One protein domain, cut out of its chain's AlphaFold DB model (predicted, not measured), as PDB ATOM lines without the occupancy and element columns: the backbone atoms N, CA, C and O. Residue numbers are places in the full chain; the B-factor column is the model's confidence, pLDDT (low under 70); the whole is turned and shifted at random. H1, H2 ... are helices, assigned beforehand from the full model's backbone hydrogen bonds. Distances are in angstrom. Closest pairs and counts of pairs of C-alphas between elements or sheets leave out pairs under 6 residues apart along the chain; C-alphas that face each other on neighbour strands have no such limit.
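What this domain is: This is residues 77 to 226 and 341 to 385 of the 811 residues of the protein "DUF1854 domain-containing protein" of Actinobacteria bacterium (UniProt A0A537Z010). Long helices H1, H2, H4 and H5 make a slender up-and-down bundle, with H3 in the turn at one end. The printed part has 195 residues with named helices H1 to H5, no named strand: all helix. It is loose, radius of gyration of the C-alphas 23.9 A, spanning 87 by 28 by 24 A.

How they stand to each other: H2, residues 121 to 169, and H1, residues 77 to 112, form a hairpin; the closest C-alphas, of Ala 139 and Ala 96, are 5.2 A apart. H4, residues 182 to 224, touches H2 with residues 189 to 202 alone. H5, residues 342 to 384, touches H4, closest at the C-alphas of Gly 375 and Asp 192, 4.3 A. Every O i to N i+4 pair in H2 is within hydrogen-bond range.

Where its parts are: H2 measures 70.6 A from first to last C-alpha. C-alpha 77 is at (154.265, 196.773, 128.012), C-alpha 384 at (153.850, 199.195, 147.601).

The domain as a whole: Across the cut, residues 227 to 340, C-alphas 226 and 341 are 15.0 A apart. Low-confidence residues are 114 to 120 and 362 to 364.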
ATOM      1  N   VAL A  77     155.532 196.748 128.771       85.81
ATOM      2  CA  VAL A  77     154.265 196.773 128.012       85.81
ATOM      3  C   VAL A  77     154.052 198.066 127.209       85.81
ATOM      4  O   VAL A  77     153.671 197.954 126.035       85.81
ATOM      5  N   PRO A  78     154.336 199.278 127.737       88.19
ATOM      6  CA  PRO A  78     154.209 200.519 126.964       88.19
ATOM      7  C   PRO A  78     155.057 200.523 125.682       88.19
ATOM      8  O   PRO A  78     154.695 201.143 124.682       88.19
ATOM      9  N   TYR A  79     156.151 199.758 125.670       87.81
ATOM     10  CA  TYR A  79     157.133 199.712 124.591       87.81
ATOM     11  C   TYR A  79     156.980 198.495 123.659       87.81
ATOM     12  O   TYR A  79     157.876 198.213 122.859       87.81
ATOM     13  N   ARG A  80     155.828 197.801 123.687       87.62
ATOM     14  CA  ARG A  80     155.565 196.555 122.927       87.62
ATOM     15  C   ARG A  80     155.954 196.591 121.443       87.62
ATOM     16  O   ARG A  80     156.478 195.610 120.930       87.62
ATOM     17  N   ARG A  81     155.755 197.725 120.754       88.12
ATOM     18  CA  ARG A  81     156.107 197.878 119.326       88.12
ATOM     19  C   ARG A  81     157.617 197.804 119.094       88.12
ATOM     20  O   ARG A  81     158.064 197.175 118.145       88.12
ATOM     21  N   ARG A  82     158.405 198.433 119.970       86.31
ATOM     22  CA  ARG A  82     159.872 198.418 119.876       86.31
ATOM     23  C   ARG A  82     160.453 197.087 120.323       86.31
ATOM     24  O   ARG A  82     161.433 196.649 119.748       86.31
ATOM     25  N   ILE A  83     159.820 196.420 121.284       86.00
ATOM     26  CA  ILE A  83     160.196 195.055 121.669       86.00
ATOM     27  C   ILE A  83     159.937 194.086 120.516       86.00
ATOM     28  O   ILE A  83     160.794 193.262 120.222       86.00
ATOM     29  N   ALA A  84     158.808 194.220 119.813       86.44
ATOM     30  CA  ALA A  84     158.540 193.435 118.610       86.44
ATOM     31  C   ALA A  84     159.582 193.702 117.509       86.44
ATOM     32  O   ALA A  84     160.099 192.757 116.918       86.44
ATOM     33  N   LEU A  85     159.954 194.970 117.284       87.31
ATOM     34  CA  LEU A  85     161.017 195.337 116.341       87.31
ATOM     35  C   LEU A  85     162.384 194.765 116.750       87.31
ATOM     36  O   LEU A  85     163.102 194.240 115.903       87.31
ATOM     37  N   ALA A  86     162.730 194.821 118.036       84.75
ATOM     38  CA  ALA A  86     163.964 194.254 118.571       84.75
ATOM     39  C   ALA A  86     163.976 192.722 118.469       84.75
ATOM     40  O   ALA A  86     165.011 192.135 118.168       84.75
ATOM     41  N   GLY A  87     162.827 192.069 118.669       85.31
ATOM     42  CA  GLY A  87     162.656 190.634 118.450       85.31
ATOM     43  C   GLY A  87     162.827 190.246 116.980       85.31
ATOM     44  O   GLY A  87     163.522 189.279 116.680       85.31
ATOM     45  N   LEU A  88     162.278 191.039 116.053       87.94
ATOM     46  CA  LEU A  88     162.482 190.844 114.616       87.94
ATOM     47  C   LEU A  88     163.950 191.046 114.218       87.94
ATOM     48  O   LEU A  88     164.515 190.215 113.513       87.94
ATOM     49  N   ALA A  89     164.593 192.108 114.709       87.06
ATOM     50  CA  ALA A  89     166.022 192.330 114.500       87.06
ATOM     51  C   ALA A  89     166.854 191.178 115.087       87.06
ATOM     52  O   ALA A  89     167.785 190.702 114.451       87.06
ATOM     53  N   SER A  90     166.472 190.648 116.250       86.69
ATOM     54  CA  SER A  90     167.117 189.478 116.861       86.69
ATOM     55  C   SER A  90     167.021 188.233 115.972       86.69
ATOM     56  O   SER A  90     168.021 187.543 115.797       86.69
ATOM     57  N   LEU A  91     165.860 187.979 115.351       89.06
ATOM     58  CA  LEU A  91     165.675 186.895 114.375       89.06
ATOM     59  C   LEU A  91     166.600 187.059 113.159       89.06
ATOM     60  O   LEU A  91     167.262 186.102 112.757       89.06
ATOM     61  N   VAL A  92     166.683 188.277 112.611       90.31
ATOM     62  CA  VAL A  92     167.579 188.602 111.488       90.31
ATOM     63  C   VAL A  92     169.042 188.402 111.883       90.31
ATOM     64  O   VAL A  92     169.795 187.780 111.136       90.31
ATOM     65  N   THR A  93     169.440 188.856 113.074       87.12
ATOM     66  CA  THR A  93     170.796 188.665 113.606       87.12
ATOM     67  C   THR A  93     171.127 187.182 113.730       87.12
ATOM     68  O   THR A  93     172.177 186.750 113.257       87.12
ATOM     69  N   THR A  94     170.235 186.370 114.308       88.69
ATOM     70  CA  THR A  94     170.448 184.923 114.432       88.69
ATOM     71  C   THR A  94     170.599 184.261 113.063       88.69
ATOM     72  O   THR A  94     171.561 183.522 112.854       88.69
ATOM     73  N   ALA A  95     169.724 184.571 112.100       88.50
ATOM     74  CA  ALA A  95     169.831 184.040 110.742       88.50
ATOM     75  C   ALA A  95     171.166 184.426 110.077       88.50
ATOM     76  O   ALA A  95     171.876 183.562 109.560       88.50
ATOM     77  N   ALA A  96     171.556 185.701 110.168       88.38
ATOM     78  CA  ALA A  96     172.808 186.218 109.614       88.38
ATOM     79  C   ALA A  96     174.063 185.650 110.300       88.38
ATOM     80  O   ALA A  96     175.137 185.645 109.701       88.38
ATOM     81  N   THR A  97     173.940 185.143 111.531       85.69
ATOM     82  CA  THR A  97     175.046 184.504 112.262       85.69
ATOM     83  C   THR A  97     175.229 183.037 111.855       85.69
ATOM     84  O   THR A  97     176.355 182.549 111.831       85.69
ATOM     85  N   ILE A  98     174.147 182.329 111.506       88.38
ATOM     86  CA  ILE A  98     174.170 180.899 111.129       88.38
ATOM     87  C   ILE A  98     174.590 180.710 109.667       88.38
ATOM     88  O   ILE A  98     175.355 179.802 109.337       88.38
ATOM     89  N   PHE A  99     174.122 181.589 108.785       88.69
ATOM     90  CA  PHE A  99     174.313 181.471 107.339       88.69
ATOM     91  C   PHE A  99     175.786 181.406 106.859       88.69
ATOM     92  O   PHE A  99     176.070 180.622 105.950       88.69
ATOM     93  N   PRO A 100     176.763 182.125 107.459       90.31
ATOM     94  CA  PRO A 100     178.169 182.069 107.049       90.31
ATOM     95  C   PRO A 100     178.798 180.672 107.095       90.31
ATOM     96  O   PRO A 100     179.655 180.368 106.266       90.31
ATOM     97  N   ALA A 101     178.374 179.804 108.020       88.00
ATOM     98  CA  ALA A 101     178.858 178.425 108.074       88.00
ATOM     99  C   ALA A 101     178.352 177.606 106.872       88.00
ATOM    100  O   ALA A 101     179.105 176.817 106.303       88.00
ATOM    101  N   THR A 102     177.119 177.856 106.418       87.31
ATOM    102  CA  THR A 102     176.572 177.245 105.192       87.31
ATOM    103  C   THR A 102     177.268 177.782 103.940       87.31
ATOM    104  O   THR A 102     177.641 177.000 103.073       87.31
ATOM    105  N   ILE A 103     177.535 179.093 103.869       87.69
ATOM    106  CA  ILE A 103     178.314 179.672 102.761       87.69
ATOM    107  C   ILE A 103     179.724 179.071 102.725       87.69
ATOM    108  O   ILE A 103     180.211 178.719 101.657       87.69
ATOM    109  N   THR A 104     180.373 178.906 103.880       87.69
ATOM    110  CA  THR A 104     181.696 178.261 103.962       87.69
ATOM    111  C   THR A 104     181.656 176.832 103.412       87.69
ATOM    112  O   THR A 104     182.572 176.440 102.693       87.69
ATOM    113  N   ARG A 105     180.581 176.072 103.676       89.06
ATOM    114  CA  ARG A 105     180.366 174.760 103.047       89.06
ATOM    115  C   ARG A 105     180.319 174.862 101.522       89.06
ATOM    116  O   ARG A 105     181.049 174.120 100.877       89.06
ATOM    117  N   TRP A 106     179.526 175.775 100.958       87.81
ATOM    118  CA  TRP A 106     179.447 175.975  99.501       87.81
ATOM    119  C   TRP A 106     180.780 176.424  98.895       87.81
ATOM    120  O   TRP A 106     181.169 175.949  97.838       87.81
ATOM    121  N   ILE A 107     181.546 177.273  99.585       86.25
ATOM    122  CA  ILE A 107     182.890 177.670  99.131       86.25
ATOM    123  C   ILE A 107     183.799 176.440  99.003       86.25
ATOM    124  O   ILE A 107     184.529 176.299  98.022       86.25
ATOM    125  N   VAL A 108     183.763 175.545  99.987       85.88
ATOM    126  CA  VAL A 108     184.598 174.343  99.972       85.88
ATOM    127  C   VAL A 108     184.113 173.355  98.912       85.88
ATOM    128  O   VAL A 108     184.914 172.929  98.081       85.88
ATOM    129  N   ASP A 109     182.822 173.031  98.915       84.25
ATOM    130  CA  ASP A 109     182.244 171.984  98.070       84.25
ATOM    131  C   ASP A 109     182.131 172.394  96.593       84.25
ATOM    132  O   ASP A 109     182.394 171.560  95.730       84.25
ATOM    133  N   ASP A 110     181.811 173.658  96.295       77.38
ATOM    134  CA  ASP A 110     181.507 174.122  94.931       77.38
ATOM    135  C   ASP A 110     182.654 174.919  94.282       77.38
ATOM    136  O   ASP A 110     182.732 174.988  93.054       77.38
ATOM    137  N   ALA A 111     183.570 175.511  95.066       73.81
ATOM    138  CA  ALA A 111     184.650 176.355  94.531       73.81
ATOM    139  C   ALA A 111     186.075 175.814  94.761       73.81
ATOM    140  O   ALA A 111     186.931 176.000  93.893       73.81
ATOM    141  N   LEU A 112     186.358 175.155  95.893       74.75
ATOM    142  CA  LEU A 112     187.716 174.694  96.241       74.75
ATOM    143  C   LEU A 112     187.981 173.231  95.863       74.75
ATOM    144  O   LEU A 112     189.021 172.934  95.276       74.75
ATOM    145  N   VAL A 113     187.061 172.313  96.172       70.94
ATOM    146  CA  VAL A 113     187.206 170.878  95.862       70.94
ATOM    147  C   VAL A 113     187.064 170.577  94.352       70.94
ATOM    148  O   VAL A 113     187.866 169.795  93.837       70.94
ATOM    149  N   PRO A 114     186.156 171.223  93.583       59.88
ATOM    150  CA  PRO A 114     186.008 170.991  92.140       59.88
ATOM    151  C   PRO A 114     187.059 171.686  91.259       59.88
ATOM    152  O   PRO A 114     186.952 171.635  90.031       59.88
ATOM    153  N   ALA A 115     188.086 172.325  91.836       53.28
ATOM    154  CA  ALA A 115     189.102 173.110  91.120       53.28
ATOM    155  C   ALA A 115     189.930 172.319  90.074       53.28
ATOM    156  O   ALA A 115     190.773 172.890  89.377       53.28
ATOM    157  N   THR A 116     189.671 171.021  89.903       52.75
ATOM    158  CA  THR A 116     190.159 170.184  88.798       52.75
ATOM    159  C   THR A 116     189.381 170.344  87.478       52.75
ATOM    160  O   THR A 116     189.868 169.863  86.456       52.75
ATOM    161  N   ARG A 117     188.244 171.066  87.420       56.62
ATOM    162  CA  ARG A 117     187.558 171.420  86.152       56.62
ATOM    163  C   ARG A 117     187.516 172.942  85.939       56.62
ATOM    164  O   ARG A 117     186.743 173.668  86.552       56.62
ATOM    165  N   ARG A 118     188.421 173.421  85.077       57.25
ATOM    166  CA  ARG A 118     188.706 174.837  84.784       57.25
ATOM    167  C   ARG A 118     187.585 175.494  83.966       57.25
ATOM    168  O   ARG A 118     187.260 175.011  82.889       57.25
ATOM    169  N   GLY A 119     187.075 176.624  84.455       58.81
ATOM    170  CA  GLY A 119     186.202 177.535  83.706       58.81
ATOM    171  C   GLY A 119     185.689 178.689  84.570       58.81
ATOM    172  O   GLY A 119     186.124 179.819  84.390       58.81
ATOM    173  N   ASP A 120     184.851 178.384  85.569       65.62
ATOM    174  CA  ASP A 120     184.040 179.401  86.272       65.62
ATOM    175  C   ASP A 120     184.270 179.486  87.802       65.62
ATOM    176  O   ASP A 120     183.658 180.277  88.516       65.62
ATOM    177  N   ALA A 121     185.218 178.708  88.339       70.56
ATOM    178  CA  ALA A 121     185.450 178.604  89.789       70.56
ATOM    179  C   ALA A 121     185.830 179.941  90.466       70.56
ATOM    180  O   ALA A 121     185.521 180.158  91.636       70.56
ATOM    181  N   ARG A 122     186.478 180.864  89.737       77.50
ATOM    182  CA  ARG A 122     186.828 182.200  90.261       77.50
ATOM    183  C   ARG A 122     185.603 183.111  90.397       77.50
ATOM    184  O   ARG A 122     185.550 183.880  91.352       77.50
ATOM    185  N   GLY A 123     184.640 183.014  89.477       82.06
ATOM    186  CA  GLY A 123     183.395 183.784  89.513       82.06
ATOM    187  C   GLY A 123     182.504 183.349  90.673       82.06
ATOM    188  O   GLY A 123     182.103 184.179  91.491       82.06
ATOM    189  N   THR A 124     182.295 182.038  90.822       82.12
ATOM    190  CA  THR A 124     181.535 181.454  91.941       82.12
ATOM    191  C   THR A 124     182.176 181.763  93.294       82.12
ATOM    192  O   THR A 124     181.479 182.146  94.232       82.12
ATOM    193  N   LEU A 125     183.509 181.679  93.405       85.00
ATOM    194  CA  LEU A 125     184.220 182.051  94.632       85.00
ATOM    195  C   LEU A 125     184.016 183.532  94.984       85.00
ATOM    196  O   LEU A 125     183.717 183.844  96.135       85.00
ATOM    197  N   LEU A 126     184.145 184.441  94.009       87.12
ATOM    198  CA  LEU A 126     183.914 185.873  94.219       87.12
ATOM    199  C   LEU A 126     182.476 186.132  94.701       87.12
ATOM    200  O   LEU A 126     182.286 186.860  95.673       87.12
ATOM    201  N   LEU A 127     181.478 185.500  94.073       88.31
ATOM    202  CA  LEU A 127     180.068 185.613  94.458       88.31
ATOM    203  C   LEU A 127     179.832 185.137  95.902       88.31
ATOM    204  O   LEU A 127     179.185 185.836  96.681       88.31
ATOM    205  N   LEU A 128     180.378 183.978  96.284       87.88
ATOM    206  CA  LEU A 128     180.216 183.418  97.629       87.88
ATOM    207  C   LEU A 128     180.944 184.244  98.699       87.88
ATOM    208  O   LEU A 128     180.422 184.422  99.800       87.88
ATOM    209  N   VAL A 129     182.114 184.807  98.384       89.75
ATOM    210  CA  VAL A 129     182.825 185.733  99.282       89.75
ATOM    211  C   VAL A 129     182.054 187.047  99.440       89.75
ATOM    212  O   VAL A 129     181.920 187.538 100.561       89.75
ATOM    213  N   LEU A 130     181.484 187.594  98.361       91.19
ATOM    214  CA  LEU A 130     180.602 188.765  98.429       91.19
ATOM    215  C   LEU A 130     179.322 188.469  99.225       91.19
ATOM    216  O   LEU A 130     178.890 189.309 100.011       91.19
ATOM    217  N   ALA A 131     178.756 187.266  99.101       90.00
ATOM    218  CA  ALA A 131     177.635 186.821  99.927       90.00
ATOM    219  C   ALA A 131     178.028 186.713 101.414       90.00
ATOM    220  O   ALA A 131     177.268 187.124 102.296       90.00
ATOM    221  N   LEU A 132     179.237 186.229 101.717       90.19
ATOM    222  CA  LEU A 132     179.765 186.184 103.084       90.19
ATOM    223  C   LEU A 132     179.977 187.594 103.654       90.19
ATOM    224  O   LEU A 132     179.611 187.857 104.798       90.19
ATOM    225  N   LEU A 133     180.491 188.527 102.852       92.56
ATOM    226  CA  LEU A 133     180.581 189.936 103.233       92.56
ATOM    227  C   LEU A 133     179.189 190.537 103.478       92.56
ATOM    228  O   LEU A 133     178.975 191.188 104.498       92.56
ATOM    229  N   GLY A 134     178.226 190.265 102.595       92.81
ATOM    230  CA  GLY A 134     176.841 190.717 102.728       92.81
ATOM    231  C   GLY A 134     176.191 190.233 104.023       92.81
ATOM    232  O   GLY A 134     175.655 191.037 104.783       92.81
ATOM    233  N   THR A 135     176.308 188.941 104.344       90.94
ATOM    234  CA  THR A 135     175.785 188.393 105.610       90.94
ATOM    235  C   THR A 135     176.461 188.996 106.838       90.94
ATOM    236  O   THR A 135     175.779 189.288 107.818       90.94
ATOM    237  N   ARG A 136     177.771 189.272 106.783       90.12
ATOM    238  CA  ARG A 136     178.490 189.967 107.863       90.12
ATOM    239  C   ARG A 136     178.037 191.417 108.039       90.12
ATOM    240  O   ARG A 136     177.889 191.854 109.176       90.12
ATOM    241  N   LEU A 137     177.767 192.144 106.955       93.19
ATOM    242  CA  LEU A 137     177.226 193.508 107.011       93.19
ATOM    243  C   LEU A 137     175.791 193.532 107.559       93.19
ATOM    244  O   LEU A 137     175.449 194.397 108.371       93.19
ATOM    245  N   VAL A 138     174.959 192.560 107.175       92.94
ATOM    246  CA  VAL A 138     173.605 192.388 107.728       92.94
ATOM    247  C   VAL A 138     173.670 192.046 109.219       92.94
ATOM    248  O   VAL A 138     172.978 192.678 110.012       92.94
ATOM    249  N   ALA A 139     174.541 191.117 109.626       89.19
ATOM    250  CA  ALA A 139     174.742 190.783 111.034       89.19
ATOM    251  C   ALA A 139     175.191 192.012 111.840       89.19
ATOM    252  O   ALA A 139     174.575 192.338 112.850       89.19
ATOM    253  N   TRP A 140     176.198 192.744 111.352       91.44
ATOM    254  CA  TRP A 140     176.717 193.945 112.008       91.44
ATOM    255  C   TRP A 140     175.657 195.044 112.153       91.44
ATOM    256  O   TRP A 140     175.491 195.622 113.229       91.44
ATOM    257  N   SER A 141     174.905 195.328 111.086       91.31
ATOM    258  CA  SER A 141     173.850 196.349 111.114       91.31
ATOM    259  C   SER A 141     172.688 195.959 112.033       91.31
ATOM    260  O   SER A 141     172.207 196.800 112.795       91.31
ATOM    261  N   SER A 142     172.280 194.688 112.023       89.06
ATOM    262  CA  SER A 142     171.215 194.158 112.880       89.06
ATOM    263  C   SER A 142     171.618 194.109 114.358       89.06
ATOM    264  O   SER A 142     170.844 194.503 115.236       89.06
ATOM    265  N   GLU A 143     172.855 193.707 114.654       86.50
ATOM    266  CA  GLU A 143     173.415 193.722 116.006       86.50
ATOM    267  C   GLU A 143     173.487 195.154 116.544       86.50
ATOM    268  O   GLU A 143     172.987 195.438 117.635       86.50
ATOM    269  N   ARG A 144     173.996 196.095 115.741       89.12
ATOM    270  CA  ARG A 144     174.022 197.519 116.092       89.12
ATOM    271  C   ARG A 144     172.615 198.073 116.333       89.12
ATOM    272  O   ARG A 144     172.413 198.805 117.302       89.12
ATOM    273  N   ALA A 145     171.639 197.721 115.492       87.62
ATOM    274  CA  ALA A 145     170.246 198.126 115.670       87.62
ATOM    275  C   ALA A 145     169.657 197.572 116.976       87.62
ATOM    276  O   ALA A 145     169.013 198.315 117.717       87.62
ATOM    277  N   THR A 146     169.921 196.304 117.288       83.88
ATOM    278  CA  THR A 146     169.451 195.639 118.513       83.88
ATOM    279  C   THR A 146     170.077 196.267 119.758       83.88
ATOM    280  O   THR A 146     169.365 196.594 120.710       83.88
ATOM    281  N   LEU A 147     171.390 196.519 119.741       84.06
ATOM    282  CA  LEU A 147     172.110 197.169 120.841       84.06
ATOM    283  C   LEU A 147     171.640 198.611 121.067       84.06
ATOM    284  O   LEU A 147     171.443 199.028 122.211       84.06
ATOM    285  N   TRP A 148     171.427 199.376 119.995       87.00
ATOM    286  CA  TRP A 148     170.919 200.744 120.093       87.00
ATOM    287  C   TRP A 148     169.478 200.792 120.618       87.00
ATOM    288  O   TRP A 148     169.187 201.559 121.538       87.00
ATOM    289  N   GLN A 149     168.591 199.937 120.099       85.44
ATOM    290  CA  GLN A 149     167.212 199.818 120.584       85.44
ATOM    291  C   GLN A 149     167.166 199.395 122.051       85.44
ATOM    292  O   GLN A 149     166.408 199.984 122.821       85.44
ATOM    293  N   GLY A 150     168.004 198.431 122.445       84.31
ATOM    294  CA  GLY A 150     168.185 198.043 123.839       84.31
ATOM    295  C   GLY A 150     168.599 199.242 124.687       84.31
ATOM    296  O   GLY A 150     167.921 199.581 125.650       84.31
ATOM    297  N   SER A 151     169.648 199.960 124.288       84.69
ATOM    298  CA  SER A 151     170.163 201.110 125.046       84.69
ATOM    299  C   SER A 151     169.109 202.212 125.229       84.69
ATOM    300  O   SER A 151     168.927 202.717 126.336       84.69
ATOM    301  N   TRP A 152     168.357 202.535 124.172       87.56
ATOM    302  CA  TRP A 152     167.257 203.499 124.234       87.56
ATOM    303  C   TRP A 152     166.117 203.020 125.144       87.56
ATOM    304  O   TRP A 152     165.664 203.767 126.010       87.56
ATOM    305  N   LEU A 153     165.677 201.766 124.982       87.31
ATOM    306  CA  LEU A 153     164.614 201.171 125.797       87.31
ATOM    307  C   LEU A 153     165.011 201.141 127.276       87.31
ATOM    308  O   LEU A 153     164.198 201.455 128.140       87.31
ATOM    309  N   GLY A 154     166.273 200.824 127.570       84.31
ATOM    310  CA  GLY A 154     166.789 200.837 128.932       84.31
ATOM    311  C   GLY A 154     166.855 202.219 129.546       84.31
ATOM    312  O   GLY A 154     166.518 202.355 130.721       84.31
ATOM    313  N   GLY A 155     167.209 203.242 128.767       85.19
ATOM    314  CA  GLY A 155     167.134 204.630 129.217       85.19
ATOM    315  C   GLY A 155     165.717 205.012 129.650       85.19
ATOM    316  O   GLY A 155     165.535 205.507 130.761       85.19
ATOM    317  N   GLN A 156     164.716 204.701 128.823       87.62
ATOM    318  CA  GLN A 156     163.317 205.044 129.104       87.62
ATOM    319  C   GLN A 156     162.745 204.280 130.301       87.62
ATOM    320  O   GLN A 156     162.220 204.891 131.227       87.62
ATOM    321  N   VAL A 157     162.929 202.956 130.353       86.44
ATOM    322  CA  VAL A 157     162.459 202.137 131.486       86.44
ATOM    323  C   VAL A 157     163.113 202.586 132.800       86.44
ATOM    324  O   VAL A 157     162.453 202.625 133.838       86.44
ATOM    325  N   THR A 158     164.394 202.973 132.769       84.31
ATOM    326  CA  THR A 158     165.078 203.518 133.955       84.31
ATOM    327  C   THR A 158     164.495 204.858 134.375       84.31
ATOM    328  O   THR A 158     164.300 205.085 135.568       84.31
ATOM    329  N   ALA A 159     164.229 205.749 133.417       86.00
ATOM    330  CA  ALA A 159     163.623 207.045 133.690       86.00
ATOM    331  C   ALA A 159     162.235 206.879 134.327       86.00
ATOM    332  O   ALA A 159     161.986 207.465 135.379       86.00
ATOM    333  N   ASP A 160     161.392 206.005 133.773       87.69
ATOM    334  CA  ASP A 160     160.054 205.706 134.294       87.69
ATOM    335  C   ASP A 160     160.108 205.130 135.715       87.69
ATOM    336  O   ASP A 160     159.351 205.550 136.600       87.69
ATOM    337  N   LEU A 161     161.029 204.190 135.964       85.56
ATOM    338  CA  LEU A 161     161.196 203.567 137.276       85.56
ATOM    339  C   LEU A 161     161.706 204.574 138.315       85.56
ATOM    340  O   LEU A 161     161.151 204.652 139.411       85.56
ATOM    341  N   ARG A 162     162.717 205.383 137.968       86.00
ATOM    342  CA  ARG A 162     163.262 206.432 138.848       86.00
ATOM    343  C   ARG A 162     162.234 207.519 139.132       86.00
ATOM    344  O   ARG A 162     162.105 207.929 140.281       86.00
ATOM    345  N   PHE A 163     161.476 207.946 138.123       88.88
ATOM    346  CA  PHE A 163     160.408 208.925 138.292       88.88
ATOM    347  C   PHE A 163     159.305 208.390 139.208       88.88
ATOM    348  O   PHE A 163     158.905 209.075 140.148       88.88
ATOM    349  N   SER A 164     158.857 207.152 138.982       87.94
ATOM    350  CA  SER A 164     157.835 206.503 139.812       87.94
ATOM    351  C   SER A 164     158.294 206.366 141.261       87.94
ATOM    352  O   SER A 164     157.558 206.742 142.170       87.94
ATOM    353  N   LEU A 165     159.527 205.896 141.481       87.94
ATOM    354  CA  LEU A 165     160.124 205.780 142.811       87.94
ATOM    355  C   LEU A 165     160.241 207.132 143.506       87.94
ATOM    356  O   LEU A 165     159.769 207.277 144.627       87.94
ATOM    357  N   HIS A 166     160.829 208.126 142.844       88.50
ATOM    358  CA  HIS A 166     161.016 209.455 143.419       88.50
ATOM    359  C   HIS A 166     159.672 210.105 143.775       88.50
ATOM    360  O   HIS A 166     159.475 210.565 144.900       88.50
ATOM    361  N   ARG A 167     158.708 210.069 142.848       90.62
ATOM    362  CA  ARG A 167     157.350 210.581 143.069       90.62
ATOM    363  C   ARG A 167     156.655 209.877 144.231       90.62
ATOM    364  O   ARG A 167     155.939 210.530 144.986       90.62
ATOM    365  N   HIS A 168     156.825 208.563 144.351       90.06
ATOM    366  CA  HIS A 168     156.222 207.790 145.433       90.06
ATOM    367  C   HIS A 168     156.880 208.092 146.776       90.06
ATOM    368  O   HIS A 168     156.174 208.357 147.741       90.06
ATOM    369  N   MET A 169     158.214 208.163 146.826       89.75
ATOM    370  CA  MET A 169     158.969 208.513 148.033       89.75
ATOM    371  C   MET A 169     158.547 209.869 148.605       89.75
ATOM    372  O   MET A 169     158.336 209.968 149.809       89.75
ATOM    373  N   LEU A 170     158.339 210.886 147.762       89.38
ATOM    374  CA  LEU A 170     157.848 212.200 148.203       89.38
ATOM    375  C   LEU A 170     156.436 212.167 148.812       89.38
ATOM    376  O   LEU A 170     156.038 213.109 149.488       89.38
ATOM    377  N   ARG A 171     155.671 211.102 148.562       89.06
ATOM    378  CA  ARG A 171     154.335 210.889 149.125       89.06
ATOM    379  C   ARG A 171     154.350 209.943 150.320       89.06
ATOM    380  O   ARG A 171     153.286 209.698 150.869       89.06
ATOM    381  N   LEU A 172     155.487 209.368 150.707       90.25
ATOM    382  CA  LEU A 172     155.560 208.497 151.879       90.25
ATOM    383  C   LEU A 172     155.557 209.319 153.171       90.25
ATOM    384  O   LEU A 172     156.061 210.437 153.224       90.25
ATOM    385  N   ARG A 173     155.024 208.719 154.239       87.56
ATOM    386  CA  ARG A 173     154.995 209.332 155.573       87.56
ATOM    387  C   ARG A 173     156.422 209.604 156.076       87.56
ATOM    388  O   ARG A 173     157.283 208.733 155.915       87.56
ATOM    389  N   PRO A 174     156.675 210.704 156.805       85.19
ATOM    390  CA  PRO A 174     157.971 210.961 157.447       85.19
ATOM    391  C   PRO A 174     158.464 209.804 158.335       85.19
ATOM    392  O   PRO A 174     159.659 209.508 158.390       85.19
ATOM    393  N   SER A 175     157.539 209.073 158.969       81.38
ATOM    394  CA  SER A 175     157.827 207.883 159.779       81.38
ATOM    395  C   SER A 175     158.549 206.766 159.017       81.38
ATOM    396  O   SER A 175     159.262 205.966 159.624       81.38
ATOM    397  N   PHE A 176     158.350 206.678 157.698       84.94
ATOM    398  CA  PHE A 176     159.057 205.725 156.847       84.94
ATOM    399  C   PHE A 176     160.553 206.050 156.812       84.94
ATOM    400  O   PHE A 176     161.377 205.162 157.021       84.94
ATOM    401  N   PHE A 177     160.904 207.326 156.647       85.12
ATOM    402  CA  PHE A 177     162.289 207.796 156.600       85.12
ATOM    403  C   PHE A 177     162.985 207.734 157.962       85.12
ATOM    404  O   PHE A 177     164.178 207.475 158.021       85.12
ATOM    405  N   ALA A 178     162.251 207.869 159.068       79.81
ATOM    406  CA  ALA A 178     162.818 207.676 160.405       79.81
ATOM    407  C   ALA A 178     163.277 206.223 160.669       79.81
ATOM    408  O   ALA A 178     164.149 205.988 161.504       79.81
ATOM    409  N   LYS A 179     162.690 205.241 159.970       77.06
ATOM    410  CA  LYS A 179     163.002 203.807 160.118       77.06
ATOM    411  C   LYS A 179     164.020 203.290 159.096       77.06
ATOM    412  O   LYS A 179     164.524 202.182 159.268       77.06
ATOM    413  N   HIS A 180     164.321 204.064 158.055       78.50
ATOM    414  CA  HIS A 180     165.171 203.643 156.944       78.50
ATOM    415  C   HIS A 180     166.351 204.592 156.759       78.50
ATOM    416  O   HIS A 180     166.195 205.807 156.747       78.50
ATOM    417  N   ASP A 181     167.540 204.033 156.542       79.88
ATOM    418  CA  ASP A 181     168.707 204.835 156.186       79.88
ATOM    419  C   ASP A 181     168.523 205.466 154.796       79.88
ATOM    420  O   ASP A 181     168.258 204.764 153.814       79.88
ATOM    421  N   VAL A 182     168.701 206.785 154.698       77.25
ATOM    422  CA  VAL A 182     168.570 207.536 153.438       77.25
ATOM    423  C   VAL A 182     169.574 207.030 152.399       77.25
ATOM    424  O   VAL A 182     169.229 206.917 151.222       77.25
ATOM    425  N   GLY A 183     170.782 206.637 152.822       75.88
ATOM    426  CA  GLY A 183     171.785 206.038 151.938       75.88
ATOM    427  C   GLY A 183     171.300 204.729 151.308       75.88
ATOM    428  O   GLY A 183     171.451 204.515 150.102       75.88
ATOM    429  N   SER A 184     170.639 203.878 152.096       75.56
ATOM    430  CA  SER A 184     170.011 202.654 151.592       75.56
ATOM    431  C   SER A 184     168.905 202.938 150.565       75.56
ATOM    432  O   SER A 184     168.848 202.263 149.538       75.56
ATOM    433  N   LEU A 185     168.077 203.967 150.779       81.94
ATOM    434  CA  LEU A 185     167.017 204.362 149.844       81.94
ATOM    435  C   LEU A 185     167.594 204.919 148.534       81.94
ATOM    436  O   LEU A 185     167.121 204.559 147.457       81.94
ATOM    437  N   MET A 186     168.665 205.714 148.603       77.81
ATOM    438  CA  MET A 186     169.391 206.172 147.411       77.81
ATOM    439  C   MET A 186     169.979 204.998 146.623       77.81
ATOM    440  O   MET A 186     169.896 204.968 145.395       77.81
ATOM    441  N   SER A 187     170.509 203.984 147.316       79.94
ATOM    442  CA  SER A 187     170.991 202.764 146.664       79.94
ATOM    443  C   SER A 187     169.867 202.002 145.950       79.94
ATOM    444  O   SER A 187     170.097 201.513 144.843       79.94
ATOM    445  N   ARG A 188     168.644 201.974 146.502       78.12
ATOM    446  CA  ARG A 188     167.470 201.383 145.828       78.12
ATOM    447  C   ARG A 188     167.122 202.125 144.529       78.12
ATOM    448  O   ARG A 188     166.891 201.497 143.499       78.12
ATOM    449  N   VAL A 189     167.135 203.460 144.546       78.50
ATOM    450  CA  VAL A 189     166.817 204.290 143.365       78.50
ATOM    451  C   VAL A 189     167.900 204.214 142.283       78.50
ATOM    452  O   VAL A 189     167.589 204.256 141.091       78.50
ATOM    453  N   ALA A 190     169.170 204.108 142.674       80.62
ATOM    454  CA  ALA A 190     170.283 204.066 141.732       80.62
ATOM    455  C   ALA A 190     170.623 202.633 141.301       80.62
ATOM    456  O   ALA A 190     170.427 202.278 140.140       80.62
ATOM    457  N   LYS A 191     171.110 201.814 142.241       83.94
ATOM    458  CA  LYS A 191     171.734 200.511 141.982       83.94
ATOM    459  C   LYS A 191     170.711 199.406 141.736       83.94
ATOM    460  O   LYS A 191     170.893 198.606 140.823       83.94
ATOM    461  N   ASP A 192     169.642 199.353 142.529       85.19
ATOM    462  CA  ASP A 192     168.635 198.298 142.359       85.19
ATOM    463  C   ASP A 192     167.810 198.529 141.090       85.19
ATOM    464  O   ASP A 192     167.602 197.593 140.320       85.19
ATOM    465  N   ALA A 193     167.434 199.779 140.808       82.56
ATOM    466  CA  ALA A 193     166.817 200.157 139.537       82.56
ATOM    467  C   ALA A 193     167.703 199.812 138.324       82.56
ATOM    468  O   ALA A 193     167.205 199.309 137.318       82.56
ATOM    469  N   GLU A 194     169.018 200.033 138.421       85.62
ATOM    470  CA  GLU A 194     169.972 199.678 137.364       85.62
ATOM    471  C   GLU A 194     170.113 198.159 137.187       85.62
ATOM    472  O   GLU A 194     170.188 197.683 136.058       85.62
ATOM    473  N   ALA A 195     170.081 197.370 138.266       86.62
ATOM    474  CA  ALA A 195     170.080 195.909 138.168       86.62
ATOM    475  C   ALA A 195     168.830 195.389 137.434       86.62
ATOM    476  O   ALA A 195     168.934 194.546 136.537       86.62
ATOM    477  N   VAL A 196     167.655 195.941 137.766       85.38
ATOM    478  CA  VAL A 196     166.383 195.646 137.084       85.38
ATOM    479  C   VAL A 196     166.467 196.003 135.603       85.38
ATOM    480  O   VAL A 196     166.164 195.167 134.748       85.38
ATOM    481  N   GLN A 197     166.930 197.214 135.287       84.81
ATOM    482  CA  GLN A 197     167.109 197.646 133.907       84.81
ATOM    483  C   GLN A 197     168.101 196.751 133.160       84.81
ATOM    484  O   GLN A 197     167.802 196.298 132.054       84.81
ATOM    485  N   GLY A 198     169.267 196.484 133.743       85.06
ATOM    486  CA  GLY A 198     170.317 195.682 133.129       85.06
ATOM    487  C   GLY A 198     169.798 194.313 132.705       85.06
ATOM    488  O   GLY A 198     170.068 193.873 131.587       85.06
ATOM    489  N   PHE A 199     168.980 193.679 133.542       86.69
ATOM    490  CA  PHE A 199     168.364 192.405 133.202       86.69
ATOM    491  C   PHE A 199     167.251 192.529 132.153       86.69
ATOM    492  O   PHE A 199     167.272 191.789 131.172       86.69
ATOM    493  N   LEU A 200     166.313 193.472 132.294       82.50
ATOM    494  CA  LEU A 200     165.203 193.624 131.340       82.50
ATOM    495  C   LEU A 200     165.674 193.999 129.929       82.50
ATOM    496  O   LEU A 200     165.066 193.592 128.943       82.50
ATOM    497  N   VAL A 201     166.752 194.775 129.828       80.75
ATOM    498  CA  VAL A 201     167.183 195.395 128.568       80.75
ATOM    499  C   VAL A 201     168.351 194.673 127.920       80.75
ATOM    500  O   VAL A 201     168.418 194.618 126.696       80.75
ATOM    501  N   ARG A 202     169.278 194.120 128.710       80.81
ATOM    502  CA  ARG A 202     170.384 193.311 128.179       80.81
ATOM    503  C   ARG A 202     170.114 191.829 128.377       80.81
ATOM    504  O   ARG A 202     170.219 191.075 127.421       80.81
ATOM    505  N   GLY A 203     169.719 191.422 129.583       83.88
ATOM    506  CA  GLY A 203     169.495 190.015 129.930       83.88
ATOM    507  C   GLY A 203     168.414 189.332 129.088       83.88
ATOM    508  O   GLY A 203     168.680 188.290 128.498       83.88
ATOM    509  N   VAL A 204     167.217 189.922 128.987       81.69
ATOM    510  CA  VAL A 204     166.085 189.316 128.259       81.69
ATOM    511  C   VAL A 204     166.355 189.194 126.752       81.69
ATOM    512  O   VAL A 204     166.249 188.077 126.245       81.69
ATOM    513  N   PRO A 205     166.755 190.251 126.010       79.44
ATOM    514  CA  PRO A 205     167.075 190.099 124.588       79.44
ATOM    515  C   PRO A 205     168.229 189.127 124.351       79.44
ATOM    516  O   PRO A 205     168.165 188.306 123.440       79.44
ATOM    517  N   PHE A 206     169.253 189.162 125.208       83.56
ATOM    518  CA  PHE A 206     170.373 188.235 125.123       83.56
ATOM    519  C   PHE A 206     169.925 186.779 125.302       83.56
ATOM    520  O   PHE A 206     170.335 185.923 124.523       83.56
ATOM    521  N   LEU A 207     169.047 186.490 126.267       84.50
ATOM    522  CA  LEU A 207     168.451 185.163 126.443       84.50
ATOM    523  C   LEU A 207     167.671 184.713 125.209       84.50
ATOM    524  O   LEU A 207     167.842 183.580 124.770       84.50
ATOM    525  N   VAL A 208     166.841 185.592 124.646       83.38
ATOM    526  CA  VAL A 208     166.027 185.282 123.465       83.38
ATOM    527  C   VAL A 208     166.917 184.978 122.261       83.38
ATOM    528  O   VAL A 208     166.733 183.943 121.627       83.38
ATOM    529  N   ILE A 209     167.923 185.818 121.986       84.00
ATOM    530  CA  ILE A 209     168.878 185.613 120.885       84.00
ATOM    531  C   ILE A 209     169.641 184.302 121.068       84.00
ATOM    532  O   ILE A 209     169.748 183.520 120.125       84.00
ATOM    533  N   ASN A 210     170.162 184.030 122.267       87.31
ATOM    534  CA  ASN A 210     170.931 182.814 122.528       87.31
ATOM    535  C   ASN A 210     170.062 181.554 122.470       87.31
ATOM    536  O   ASN A 210     170.494 180.556 121.900       87.31
ATOM    537  N   ALA A 211     168.836 181.596 122.997       88.38
ATOM    538  CA  ALA A 211     167.894 180.483 122.913       88.38
ATOM    539  C   ALA A 211     167.487 180.207 121.459       88.38
ATOM    540  O   ALA A 211     167.528 179.062 121.016       88.38
ATOM    541  N   LEU A 212     167.165 181.255 120.697       88.06
ATOM    542  CA  LEU A 212     166.834 181.144 119.280       88.06
ATOM    543  C   LEU A 212     168.020 180.611 118.467       88.06
ATOM    544  O   LEU A 212     167.844 179.716 117.649       88.06
ATOM    545  N   THR A 213     169.228 181.120 118.720       88.69
ATOM    546  CA  THR A 213     170.456 180.664 118.051       88.69
ATOM    547  C   THR A 213     170.741 179.206 118.379       88.69
ATOM    548  O   THR A 213     171.022 178.429 117.474       88.69
ATOM    549  N   PHE A 214     170.597 178.805 119.644       90.62
ATOM    550  CA  PHE A 214     170.746 177.416 120.066       90.62
ATOM    551  C   PHE A 214     169.757 176.489 119.342       90.62
ATOM    552  O   PHE A 214     170.180 175.505 118.740       90.62
ATOM    553  N   VAL A 215     168.460 176.826 119.341       91.69
ATOM    554  CA  VAL A 215     167.413 176.030 118.675       91.69
ATOM    555  C   VAL A 215     167.638 175.971 117.162       91.69
ATOM    556  O   VAL A 215     167.542 174.897 116.571       91.69
ATOM    557  N   ALA A 216     167.977 177.097 116.533       91.12
ATOM    558  CA  ALA A 216     168.200 177.171 115.095       91.12
ATOM    559  C   ALA A 216     169.448 176.386 114.658       91.12
ATOM    560  O   ALA A 216     169.366 175.594 113.722       91.12
ATOM    561  N   VAL A 217     170.582 176.535 115.354       92.06
ATOM    562  CA  VAL A 217     171.810 175.769 115.071       92.06
ATOM    563  C   VAL A 217     171.574 174.279 115.287       92.06
ATOM    564  O   VAL A 217     171.937 173.478 114.431       92.06
ATOM    565  N   PHE A 218     170.916 173.898 116.384       93.44
ATOM    566  CA  PHE A 218     170.577 172.503 116.654       93.44
ATOM    567  C   PHE A 218     169.692 171.898 115.555       93.44
ATOM    568  O   PHE A 218     169.968 170.796 115.081       93.44
ATOM    569  N   GLY A 219     168.677 172.638 115.094       93.69
ATOM    570  CA  GLY A 219     167.823 172.230 113.978       93.69
ATOM    571  C   GLY A 219     168.599 172.042 112.670       93.69
ATOM    572  O   GLY A 219     168.438 171.018 112.009       93.69
ATOM    573  N   VAL A 220     169.491 172.979 112.327       91.56
ATOM    574  CA  VAL A 220     170.349 172.884 111.130       91.56
ATOM    575  C   VAL A 220     171.308 171.693 111.219       91.56
ATOM    576  O   VAL A 220     171.484 170.968 110.237       91.56
ATOM    577  N   MET A 221     171.904 171.446 112.388       92.00
ATOM    578  CA  MET A 221     172.791 170.301 112.609       92.00
ATOM    579  C   MET A 221     172.046 168.972 112.441       92.00
ATOM    580  O   MET A 221     172.504 168.116 111.682       92.00
ATOM    581  N   LEU A 222     170.869 168.824 113.065       94.19
ATOM    582  CA  LEU A 222     170.032 167.628 112.927       94.19
ATOM    583  C   LEU A 222     169.606 167.383 111.478       94.19
ATOM    584  O   LEU A 222     169.680 166.247 111.013       94.19
ATOM    585  N   ALA A 223     169.199 168.440 110.767       91.25
ATOM    586  CA  ALA A 223     168.804 168.358 109.363       91.25
ATOM    587  C   ALA A 223     169.972 167.973 108.440       91.25
ATOM    588  O   ALA A 223     169.753 167.353 107.404       91.25
ATOM    589  N   THR A 224     171.210 168.324 108.807       87.75
ATOM    590  CA  THR A 224     172.396 168.020 107.994       87.75
ATOM    591  C   THR A 224     172.945 166.620 108.273       87.75
ATOM    592  O   THR A 224     173.236 165.878 107.339       87.75
ATOM    593  N   SER A 225     173.116 166.240 109.543       90.62
ATOM    594  CA  SER A 225     173.512 164.883 109.941       90.62
ATOM    595  C   SER A 225     173.193 164.627 111.410       90.62
ATOM    596  O   SER A 225     173.822 165.180 112.320       90.62
ATOM    597  N   TRP A 226     172.252 163.719 111.666       92.56
ATOM    598  CA  TRP A 226     171.895 163.323 113.028       92.56
ATOM    599  C   TRP A 226     173.047 162.592 113.748       92.56
ATOM    600  O   TRP A 226     173.225 162.788 114.952       92.56
ATOM    601  N   SER A 341     180.491 165.479 102.551       88.38
ATOM    602  CA  SER A 341     181.415 166.402 101.884       88.38
ATOM    603  C   SER A 341     182.376 167.065 102.877       88.38
ATOM    604  O   SER A 341     182.043 167.285 104.048       88.38
ATOM    605  N   VAL A 342     183.568 167.443 102.400       87.56
ATOM    606  CA  VAL A 342     184.569 168.170 103.202       87.56
ATOM    607  C   VAL A 342     184.003 169.508 103.696       87.56
ATOM    608  O   VAL A 342     184.210 169.879 104.853       87.56
ATOM    609  N   GLY A 343     183.228 170.212 102.864       87.75
ATOM    610  CA  GLY A 343     182.565 171.455 103.245       87.75
ATOM    611  C   GLY A 343     181.523 171.258 104.338       87.75
ATOM    612  O   GLY A 343     181.414 172.096 105.234       87.75
ATOM    613  N   THR A 344     180.804 170.130 104.338       89.75
ATOM    614  CA  THR A 344     179.862 169.796 105.418       89.75
ATOM    615  C   THR A 344     180.587 169.610 106.748       89.75
ATOM    616  O   THR A 344     180.128 170.139 107.760       89.75
ATOM    617  N   LEU A 345     181.743 168.939 106.761       90.44
ATOM    618  CA  LEU A 345     182.552 168.763 107.972       90.44
ATOM    619  C   LEU A 345     183.060 170.108 108.530       90.44
ATOM    620  O   LEU A 345     182.984 170.346 109.736       90.44
ATOM    621  N   ILE A 346     183.511 171.019 107.659       90.75
ATOM    622  CA  ILE A 346     183.972 172.367 108.044       90.75
ATOM    623  C   ILE A 346     182.813 173.241 108.559       90.75
ATOM    624  O   ILE A 346     182.967 173.981 109.537       90.75
ATOM    625  N   ALA A 347     181.626 173.141 107.956       90.38
ATOM    626  CA  ALA A 347     180.434 173.804 108.483       90.38
ATOM    627  C   ALA A 347     180.038 173.249 109.856       90.38
ATOM    628  O   ALA A 347     179.768 174.031 110.767       90.38
ATOM    629  N   PHE A 348     180.084 171.925 110.045       90.88
ATOM    630  CA  PHE A 348     179.846 171.295 111.345       90.88
ATOM    631  C   PHE A 348     180.820 171.791 112.410       90.88
ATOM    632  O   PHE A 348     180.378 172.137 113.502       90.88
ATOM    633  N   TYR A 349     182.112 171.903 112.085       91.12
ATOM    634  CA  TYR A 349     183.119 172.480 112.978       91.12
ATOM    635  C   TYR A 349     182.724 173.887 113.455       91.12
ATOM    636  O   TYR A 349     182.816 174.196 114.642       91.12
ATOM    637  N   SER A 350     182.201 174.719 112.553       91.31
ATOM    638  CA  SER A 350     181.713 176.063 112.889       91.31
ATOM    639  C   SER A 350     180.451 176.016 113.765       91.31
ATOM    640  O   SER A 350     180.352 176.745 114.755       91.31
ATOM    641  N   TYR A 351     179.510 175.117 113.455       91.88
ATOM    642  CA  TYR A 351     178.289 174.929 114.243       91.88
ATOM    643  C   TYR A 351     178.559 174.436 115.664       91.88
ATOM    644  O   TYR A 351     177.832 174.835 116.571       91.88
ATOM    645  N   VAL A 352     179.623 173.660 115.902       90.75
ATOM    646  CA  VAL A 352     180.012 173.226 117.256       90.75
ATOM    647  C   VAL A 352     180.228 174.422 118.188       90.75
ATOM    648  O   VAL A 352     179.684 174.452 119.293       90.75
ATOM    649  N   TYR A 353     180.971 175.439 117.747       87.81
ATOM    650  CA  TYR A 353     181.207 176.638 118.559       87.81
ATOM    651  C   TYR A 353     179.935 177.464 118.758       87.81
ATOM    652  O   TYR A 353     179.695 177.964 119.859       87.81
ATOM    653  N   MET A 354     179.092 177.567 117.727       89.75
ATOM    654  CA  MET A 354     177.804 178.263 117.827       89.75
ATOM    655  C   MET A 354     176.804 177.543 118.737       89.75
ATOM    656  O   MET A 354     175.973 178.196 119.361       89.75
ATOM    657  N   PHE A 355     176.892 176.217 118.839       90.56
ATOM    658  CA  PHE A 355     176.060 175.402 119.718       90.56
ATOM    659  C   PHE A 355     176.519 175.499 121.179       90.56
ATOM    660  O   PHE A 355     175.709 175.756 122.068       90.56
ATOM    661  N   TYR A 356     177.823 175.354 121.446       87.94
ATOM    662  CA  TYR A 356     178.352 175.417 122.814       87.94
ATOM    663  C   TYR A 356     178.425 176.836 123.393       87.94
ATOM    664  O   TYR A 356     178.373 176.981 124.615       87.94
ATOM    665  N   GLY A 357     178.525 177.877 122.560       84.75
ATOM    666  CA  GLY A 357     178.590 179.273 123.003       84.75
ATOM    667  C   GLY A 357     177.434 179.664 123.941       84.75
ATOM    668  O   GLY A 357     177.694 179.980 125.105       84.75
ATOM    669  N   PRO A 358     176.162 179.577 123.501       83.75
ATOM    670  CA  PRO A 358     174.984 179.849 124.330       83.75
ATOM    671  C   PRO A 358     174.926 179.033 125.630       83.75
ATOM    672  O   PRO A 358     174.495 179.543 126.667       83.75
ATOM    673  N   LEU A 359     175.406 177.783 125.609       79.06
ATOM    674  CA  LEU A 359     175.385 176.887 126.772       79.06
ATOM    675  C   LEU A 359     176.184 177.427 127.961       79.06
ATOM    676  O   LEU A 359     175.795 177.223 129.112       79.06
ATOM    677  N   GLN A 360     177.275 178.147 127.698       75.69
ATOM    678  CA  GLN A 360     178.120 178.729 128.743       75.69
ATOM    679  C   GLN A 360     177.424 179.873 129.498       75.69
ATOM    680  O   GLN A 360     177.769 180.164 130.647       75.69
ATOM    681  N   TRP A 361     176.421 180.506 128.884       73.56
ATOM    682  CA  TRP A 361     175.774 181.703 129.416       73.56
ATOM    683  C   TRP A 361     174.598 181.429 130.345       73.56
ATOM    684  O   TRP A 361     174.369 182.229 131.253       73.56
ATOM    685  N   PHE A 362     173.891 180.302 130.202       67.56
ATOM    686  CA  PHE A 362     172.759 179.966 131.082       67.56
ATOM    687  C   PHE A 362     173.137 180.011 132.574       67.56
ATOM    688  O   PHE A 362     172.340 180.447 133.403       67.56
ATOM    689  N   GLY A 363     174.382 179.656 132.918       68.81
ATOM    690  CA  GLY A 363     174.895 179.766 134.286       68.81
ATOM    691  C   GLY A 363     175.084 181.207 134.783       68.81
ATOM    692  O   GLY A 363     174.868 181.473 135.963       68.81
ATOM    693  N   GLN A 364     175.459 182.145 133.907       68.62
ATOM    694  CA  GLN A 364     175.638 183.557 134.270       68.62
ATOM    695  C   GLN A 364     174.301 184.281 134.399       68.62
ATOM    696  O   GLN A 364     174.112 185.066 135.331       68.62
ATOM    697  N   VAL A 365     173.354 183.968 133.511       73.38
ATOM    698  CA  VAL A 365     172.037 184.606 133.507       73.38
ATOM    699  C   VAL A 365     171.285 184.356 134.808       73.38
ATOM    700  O   VAL A 365     170.627 185.270 135.294       73.38
ATOM    701  N   ASN A 366     171.446 183.180 135.424       73.50
ATOM    702  CA  ASN A 366     170.852 182.900 136.730       73.50
ATOM    703  C   ASN A 366     171.269 183.946 137.779       73.50
ATOM    704  O   ASN A 366     170.423 184.517 138.453       73.50
ATOM    705  N   SER A 367     172.563 184.276 137.853       75.19
ATOM    706  CA  SER A 367     173.056 185.277 138.809       75.19
ATOM    707  C   SER A 367     172.528 186.688 138.527       75.19
ATOM    708  O   SER A 367     172.169 187.406 139.460       75.19
ATOM    709  N   SER A 368     172.429 187.079 137.253       80.56
ATOM    710  CA  SER A 368     171.889 188.384 136.857       80.56
ATOM    711  C   SER A 368     170.383 188.484 137.095       80.56
ATOM    712  O   SER A 368     169.911 189.524 137.547       80.56
ATOM    713  N   LEU A 369     169.638 187.406 136.834       83.50
ATOM    714  CA  LEU A 369     168.212 187.313 137.129       83.50
ATOM    715  C   LEU A 369     167.971 187.416 138.636       83.50
ATOM    716  O   LEU A 369     167.190 188.265 139.052       83.50
ATOM    717  N   SER A 370     168.682 186.636 139.459       82.12
ATOM    718  CA  SER A 370     168.551 186.703 140.921       82.12
ATOM    719  C   SER A 370     168.857 188.104 141.458       82.12
ATOM    720  O   SER A 370     168.121 188.625 142.292       82.12
ATOM    721  N   GLN A 371     169.903 188.766 140.946       83.75
ATOM    722  CA  GLN A 371     170.218 190.150 141.320       83.75
ATOM    723  C   GLN A 371     169.100 191.127 140.937       83.75
ATOM    724  O   GLN A 371     168.747 191.994 141.737       83.75
ATOM    725  N   ALA A 372     168.534 190.983 139.738       87.50
ATOM    726  CA  ALA A 372     167.458 191.838 139.258       87.50
ATOM    727  C   ALA A 372     166.145 191.610 140.016       87.50
ATOM    728  O   ALA A 372     165.486 192.584 140.361       87.50
ATOM    729  N   VAL A 373     165.792 190.363 140.338       88.44
ATOM    730  CA  VAL A 373     164.613 190.027 141.155       88.44
ATOM    731  C   VAL A 373     164.773 190.571 142.574       88.44
ATOM    732  O   VAL A 373     163.873 191.245 143.077       88.44
ATOM    733  N   ALA A 374     165.939 190.383 143.201       84.25
ATOM    734  CA  ALA A 374     166.216 190.927 144.529       84.25
ATOM    735  C   ALA A 374     166.176 192.468 144.546       84.25
ATOM    736  O   ALA A 374     165.652 193.067 145.488       84.25
ATOM    737  N   GLY A 375     166.710 193.118 143.504       86.50
ATOM    738  CA  GLY A 375     166.627 194.569 143.322       86.50
ATOM    739  C   GLY A 375     165.188 195.048 143.118       86.50
ATOM    740  O   GLY A 375     164.728 195.943 143.826       86.50
ATOM    741  N   ALA A 376     164.444 194.400 142.220       88.31
ATOM    742  CA  ALA A 376     163.042 194.703 141.958       88.31
ATOM    743  C   ALA A 376     162.182 194.561 143.206       88.31
ATOM    744  O   ALA A 376     161.322 195.399 143.446       88.31
ATOM    745  N   ARG A 377     162.438 193.552 144.037       87.56
ATOM    746  CA  ARG A 377     161.710 193.368 145.289       87.56
ATOM    747  C   ARG A 377     161.905 194.532 146.250       87.56
ATOM    748  O   ARG A 377     160.923 195.036 146.778       87.56
ATOM    749  N   ARG A 378     163.141 195.004 146.440       86.00
ATOM    750  CA  ARG A 378     163.419 196.178 147.291       86.00
ATOM    751  C   ARG A 378     162.820 197.464 146.729       86.00
ATOM    752  O   ARG A 378     162.438 198.341 147.500       86.00
ATOM    753  N   VAL A 379     162.763 197.585 145.405       88.31
ATOM    754  CA  VAL A 379     162.122 198.703 144.700       88.31
ATOM    755  C   VAL A 379     160.601 198.659 144.874       88.31
ATOM    756  O   VAL A 379     160.000 199.662 145.255       88.31
ATOM    757  N   PHE A 380     159.978 197.502 144.654       88.25
ATOM    758  CA  PHE A 380     158.535 197.326 144.787       88.25
ATOM    759  C   PHE A 380     158.065 197.394 146.234       88.25
ATOM    760  O   PHE A 380     157.022 197.976 146.470       88.25
ATOM    761  N   GLU A 381     158.860 196.948 147.205       87.56
ATOM    762  CA  GLU A 381     158.581 197.160 148.631       87.56
ATOM    763  C   GLU A 381     158.360 198.651 148.950       87.56
ATOM    764  O   GLU A 381     157.422 199.013 149.660       87.56
ATOM    765  N   VAL A 382     159.182 199.542 148.378       88.25
ATOM    766  CA  VAL A 382     159.005 200.993 148.541       88.25
ATOM    767  C   VAL A 382     157.753 201.470 147.807       88.25
ATOM    768  O   VAL A 382     156.969 202.217 148.384       88.25
ATOM    769  N   LEU A 383     157.543 201.036 146.559       87.94
ATOM    770  CA  LEU A 383     156.386 201.434 145.740       87.94
ATOM    771  C   LEU A 383     155.039 200.923 146.278       87.94
ATOM    772  O   LEU A 383     154.015 201.560 146.050       87.94
ATOM    773  N   ASP A 384     155.039 199.805 146.997       89.25
ATOM    774  CA  ASP A 384     153.850 199.195 147.601       89.25
ATOM    775  C   ASP A 384     153.588 199.718 149.015       89.25
ATOM    776  O   ASP A 384     152.509 199.508 149.570       89.25
ATOM    777  N   THR A 385     154.554 200.427 149.606       88.50
ATOM    778  CA  THR A 385     154.340 201.104 150.884       88.50
ATOM    779  C   THR A 385     153.247 202.155 150.705       88.50
ATOM    780  O   THR A 385     153.337 203.012 149.825       88.50
TER     781      THR A 385